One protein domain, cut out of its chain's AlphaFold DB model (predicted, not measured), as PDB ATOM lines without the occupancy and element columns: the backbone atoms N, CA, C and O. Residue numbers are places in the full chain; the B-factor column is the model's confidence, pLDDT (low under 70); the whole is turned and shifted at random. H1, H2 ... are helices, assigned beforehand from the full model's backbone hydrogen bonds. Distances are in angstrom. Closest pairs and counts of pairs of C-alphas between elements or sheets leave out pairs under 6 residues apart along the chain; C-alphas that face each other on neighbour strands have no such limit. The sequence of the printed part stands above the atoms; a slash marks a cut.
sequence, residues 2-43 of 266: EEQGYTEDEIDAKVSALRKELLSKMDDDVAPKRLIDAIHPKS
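What this domain is: This is residues 2 to 43 of the 266 residues of the protein "Hypothetical protein" of Spirometra erinaceieuropaei (UniProt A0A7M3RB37). One long, straight helix, H1, makes most of a thin rod, and the very short helix H2 follows near one end, with a tail of residues 37 to 43 beyond it. Residues 3 to 9 and residues 12 to 43 stand free. The printed part has 42 residues with two named helices, H1 then H2, and no named strand; its class is all helix. It is extended, with a radius of gyration of the C-alphas of 17.7 A and spans of 55 by 17 by 9 A.

How they stand to each other: Go from Glu 2 to H1, residues 8 to 30, where every O i to N i+4 pair is within hydrogen-bond range. A tight link of 2 residues leads to H2, residues 33 to 36, too short for such a pair; its 1 O i to N i+3 pair is not within range. H1 and H2 meet only through their link.

Where its parts are: Find C-alpha 8 at (125.358, -149.864, 107.316); from there H1 runs 32.2 A to C-alpha 30 at (129.286, -181.038, 100.393). H2 covers 5.7 A and ends at C-alpha 36, (122.358, -187.075, 92.383).

The domain as a whole: Look at Gly 5 and Lys 42, whose C-alphas are the two farthest apart, at 55.5 A. The printed part has no cut. Residues 27 to 43 have pLDDT under 70.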
ATOM      1  N   GLU A   2     132.613-151.509 110.005       84.44
ATOM      2  CA  GLU A   2     132.194-150.416 110.906       84.44
ATOM      3  C   GLU A   2     133.366-149.509 111.330       84.44
ATOM      4  O   GLU A   2     133.325-148.303 111.115       84.44
ATOM      5  N   GLU A   3     134.479-150.082 111.807       86.31
ATOM      6  CA  GLU A   3     135.676-149.311 112.210       86.31
ATOM      7  C   GLU A   3     136.383-148.577 111.056       86.31
ATOM      8  O   GLU A   3     137.201-147.690 111.281       86.31
ATOM      9  N   GLN A   4     136.079-148.947 109.809       86.75
ATOM     10  CA  GLN A   4     136.631-148.318 108.606       86.75
ATOM     11  C   GLN A   4     135.696-147.235 108.038       86.75
ATOM     12  O   GLN A   4     136.013-146.657 107.001       86.75
ATOM     13  N   GLY A   5     134.566-146.958 108.700       90.44
ATOM     14  CA  GLY A   5     133.620-145.912 108.308       90.44
ATOM     15  C   GLY A   5     132.693-146.279 107.146       90.44
ATOM     16  O   GLY A   5     132.186-145.379 106.482       90.44
ATOM     17  N   TYR A   6     132.482-147.572 106.877       90.38
ATOM     18  CA  TYR A   6     131.484-148.006 105.892       90.38
ATOM     19  C   TYR A   6     130.067-147.713 106.385       90.38
ATOM     20  O   TYR A   6     129.794-147.774 107.585       90.38
ATOM     21  N   THR A   7     129.166-147.424 105.450       91.56
ATOM     22  CA  THR A   7     127.739-147.262 105.766       91.56
ATOM     23  C   THR A   7     127.096-148.616 106.075       91.56
ATOM     24  O   THR A   7     127.533-149.644 105.555       91.56
ATOM     25  N   GLU A   8     126.056-148.630 106.912       90.81
ATOM     26  CA  GLU A   8     125.358-149.864 107.316       90.81
ATOM     27  C   GLU A   8     124.868-150.671 106.100       90.81
ATOM     28  O   GLU A   8     125.063-151.882 106.024       90.81
ATOM     29  N   ASP A   9     124.354-149.978 105.079       90.69
ATOM     30  CA  ASP A   9     123.874-150.590 103.836       90.69
ATOM     31  C   ASP A   9     124.995-151.318 103.068       90.69
ATOM     32  O   ASP A   9     124.798-152.401 102.510       90.69
ATOM     33  N   GLU A  10     126.206-150.751 103.045       92.00
ATOM     34  CA  GLU A  10     127.376-151.377 102.418       92.00
ATOM     35  C   GLU A  10     127.880-152.572 103.228       92.00
ATOM     36  O   GLU A  10     128.348-153.562 102.651       92.00
ATOM     37  N   ILE A  11     127.795-152.489 104.557       93.62
ATOM     38  CA  ILE A  11     128.133-153.585 105.468       93.62
ATOM     39  C   ILE A  11     127.205-154.763 105.205       93.62
ATOM     40  O   ILE A  11     127.692-155.859 104.910       93.62
ATOM     41  N   ASP A  12     125.897-154.538 105.187       94.56
ATOM     42  CA  ASP A  12     124.916-155.588 104.926       94.56
ATOM     43  C   ASP A  12     125.043-156.177 103.519       94.56
ATOM     44  O   ASP A  12     124.972-157.402 103.340       94.56
ATOM     45  N   ALA A  13     125.315-155.352 102.506       93.00
ATOM     46  CA  ALA A  13     125.557-155.831 101.149       93.00
ATOM     47  C   ALA A  13     126.786-156.755 101.077       93.00
ATOM     48  O   ALA A  13     126.715-157.839 100.489       93.00
ATOM     49  N   LYS A  14     127.908-156.382 101.707       94.44
ATOM     50  CA  LYS A  14     129.124-157.215 101.693       94.44
ATOM     51  C   LYS A  14     128.992-158.456 102.565       94.44
ATOM     52  O   LYS A  14     129.422-159.532 102.154       94.44
ATOM     53  N   VAL A  15     128.382-158.340 103.740       95.12
ATOM     54  CA  VAL A  15     128.170-159.476 104.642       95.12
ATOM     55  C   VAL A  15     127.193-160.472 104.019       95.12
ATOM     56  O   VAL A  15     127.434-161.677 104.074       95.12
ATOM     57  N   SER A  16     126.116-160.010 103.384       92.56
ATOM     58  CA  SER A  16     125.180-160.898 102.684       92.56
ATOM     59  C   SER A  16     125.808-161.562 101.456       92.56
ATOM     60  O   SER A  16     125.579-162.753 101.241       92.56
ATOM     61  N   ALA A  17     126.640-160.847 100.691       94.94
ATOM     62  CA  ALA A  17     127.416-161.428  99.596       94.94
ATOM     63  C   ALA A  17     128.380-162.513 100.103       94.94
ATOM     64  O   ALA A  17     128.390-163.619  99.565       94.94
ATOM     65  N   LEU A  18     129.108-162.245 101.190       94.38
ATOM     66  CA  LEU A  18     130.021-163.208 101.804       94.38
ATOM     67  C   LEU A  18     129.278-164.428 102.363       94.38
ATOM     68  O   LEU A  18     129.707-165.559 102.156       94.38
ATOM     69  N   ARG A  19     128.133-164.227 103.030       94.06
ATOM     70  CA  ARG A  19     127.276-165.328 103.503       94.06
ATOM     71  C   ARG A  19     126.836-166.219 102.340       94.06
ATOM     72  O   ARG A  19     126.896-167.437 102.466       94.06
ATOM     73  N   LYS A  20     126.430-165.626 101.211       93.25
ATOM     74  CA  LYS A  20     126.062-166.369  99.994       93.25
ATOM     75  C   LYS A  20     127.248-167.118  99.391       93.25
ATOM     76  O   LYS A  20     127.082-168.259  98.982       93.25
ATOM     77  N   GLU A  21     128.428-166.507  99.356       92.56
ATOM     78  CA  GLU A  21     129.643-167.155  98.854       92.56
ATOM     79  C   GLU A  21     130.039-168.361  99.717       92.56
ATOM     80  O   GLU A  21     130.352-169.421  99.181       92.56
ATOM     81  N   LEU A  22     129.979-168.224 101.044       91.88
ATOM     82  CA  LEU A  22     130.276-169.316 101.971       91.88
ATOM     83  C   LEU A  22     129.265-170.461 101.844       91.88
ATOM     84  O   LEU A  22     129.674-171.616 101.790       91.88
ATOM     85  N   LEU A  23     127.970-170.147 101.737       87.44
ATOM     86  CA  LEU A  23     126.926-171.144 101.474       87.44
ATOM     87  C   LEU A  23     127.155-171.858 100.134       87.44
ATOM     88  O   LEU A  23     127.117-173.079 100.087       87.44
ATOM     89  N   SER A  24     127.481-171.114  99.075       85.00
ATOM     90  CA  SER A  24     127.768-171.692  97.757       85.00
ATOM     91  C   SER A  24     129.002-172.596  97.771       85.00
ATOM     92  O   SER A  24     128.968-173.670  97.181       85.00
ATOM     93  N   LYS A  25     130.083-172.188  98.448       84.50
ATOM     94  CA  LYS A  25     131.288-173.018  98.605       84.50
ATOM     95  C   LYS A  25     130.993-174.295  99.390       84.50
ATOM     96  O   LYS A  25     131.466-175.357  99.010       84.50
ATOM     97  N   MET A  26     130.169-174.212 100.435       72.94
ATOM     98  CA  MET A  26     129.726-175.398 101.171       72.94
ATOM     99  C   MET A  26     128.850-176.317 100.315       72.94
ATOM    100  O   MET A  26     129.031-177.525 100.378       72.94
ATOM    101  N   ASP A  27     127.947-175.786  99.489       69.00
ATOM    102  CA  ASP A  27     127.132-176.606  98.583       69.00
ATOM    103  C   ASP A  27     127.978-177.318  97.513       69.00
ATOM    104  O   ASP A  27     127.632-178.422  97.093       69.00
ATOM    105  N   ASP A  28     129.086-176.716  97.071       61.38
ATOM    106  CA  ASP A  28     129.999-177.321  96.094       61.38
ATOM    107  C   ASP A  28     130.956-178.354  96.727       61.38
ATOM    108  O   ASP A  28     131.255-179.364  96.088       61.38
ATOM    109  N   ASP A  29     131.371-178.157  97.984       58.69
ATOM    110  CA  ASP A  29     132.227-179.101  98.724       58.69
ATOM    111  C   ASP A  29     131.433-180.250  99.387       58.69
ATOM    112  O   ASP A  29     131.972-181.338  99.599       58.69
ATOM    113  N   VAL A  30     130.147-180.046  99.708       56.50
ATOM    114  CA  VAL A  30     129.286-181.038 100.393       56.50
ATOM    115  C   VAL A  30     128.416-181.836  99.418       56.50
ATOM    116  O   VAL A  30     128.033-182.965  99.730       56.50
ATOM    117  N   ALA A  31     128.117-181.317  98.222       49.50
ATOM    118  CA  ALA A  31     127.356-182.056  97.223       49.50
ATOM    119  C   ALA A  31     128.230-182.389  96.008       49.50
ATOM    120  O   ALA A  31     128.374-181.558  95.105       49.50
ATOM    121  N   PRO A  32     128.715-183.637  95.859       50.94
ATOM    122  CA  PRO A  32     129.034-184.136  94.535       50.94
ATOM    123  C   PRO A  32     127.716-184.195  93.743       50.94
ATOM    124  O   PRO A  32     127.050-185.229  93.668       50.94
ATOM    125  N   LYS A  33     127.343-183.074  93.106       55.16
ATOM    126  CA  LYS A  33     126.189-182.914  92.195       55.16
ATOM    127  C   LYS A  33     126.174-183.979  91.084       55.16
ATOM    128  O   LYS A  33     125.149-184.243  90.474       55.16
ATOM    129  N   ARG A  34     127.299-184.672  90.874       52.06
ATOM    130  CA  ARG A  34     127.450-185.777  89.920       52.06
ATOM    131  C   ARG A  34     126.811-187.099  90.349       52.06
ATOM    132  O   ARG A  34     126.590-187.937  89.482       52.06
ATOM    133  N   LEU A  35     126.510-187.302  91.634       49.22
ATOM    134  CA  LEU A  35     125.909-188.558  92.105       49.22
ATOM    135  C   LEU A  35     124.376-188.493  92.151       49.22
ATOM    136  O   LEU A  35     123.716-189.507  91.952       49.22
ATOM    137  N   ILE A  36     123.811-187.297  92.346       52.97
ATOM    138  CA  ILE A  36     122.358-187.075  92.383       52.97
ATOM    139  C   ILE A  36     121.781-187.081  90.956       52.97
ATOM    140  O   ILE A  36     120.779-187.747  90.713       52.97
ATOM    141  N   ASP A  37     122.468-186.472  89.983       50.06
ATOM    142  CA  ASP A  37     122.014-186.459  88.580       50.06
ATOM    143  C   ASP A  37     122.179-187.815  87.865       50.06
ATOM    144  O   ASP A  37     121.477-188.102  86.895       50.06
ATOM    145  N   ALA A  38     123.066-188.689  88.355       48.56
ATOM    146  CA  ALA A  38     123.228-190.049  87.831       48.56
ATOM    147  C   ALA A  38     122.167-191.031  88.367       48.56
ATOM    148  O   ALA A  38     121.984-192.114  87.805       48.56
ATOM    149  N   ILE A  39     121.450-190.660  89.433       50.16
ATOM    150  CA  ILE A  39     120.399-191.463  90.066       50.16
ATOM    151  C   ILE A  39     119.066-190.725  89.888       50.16
ATOM    152  O   ILE A  39     118.366-190.400  90.839       50.16
ATOM    153  N   HIS A  40     118.668-190.529  88.633       45.31
ATOM    154  CA  HIS A  40     117.259-190.383  88.268       45.31
ATOM    155  C   HIS A  40     116.710-191.726  87.726       45.31
ATOM    156  O   HIS A  40     116.302-191.807  86.565       45.31
ATOM    157  N   PRO A  41     116.631-192.825  88.513       43.19
ATOM    158  CA  PRO A  41     115.554-193.764  88.277       43.19
ATOM    159  C   PRO A  41     114.267-193.028  88.658       43.19
ATOM    160  O   PRO A  41     114.234-192.266  89.621       43.19
ATOM    161  N   LYS A  42     113.194-193.225  87.896       47.03
ATOM    162  CA  LYS A  42     111.835-192.809  88.270       47.03
ATOM    163  C   LYS A  42     111.449-193.418  89.629       47.03
ATOM    164  O   LYS A  42     110.743-194.420  89.675       47.03
ATOM    165  N   SER A  43     111.912-192.853  90.736       45.41
ATOM    166  CA  SER A  43     111.447-193.183  92.073       45.41
ATOM    167  C   SER A  43     110.667-191.982  92.562       45.41
ATOM    168  O   SER A  43     111.234-190.941  92.883       45.41
TER     169      SER A  43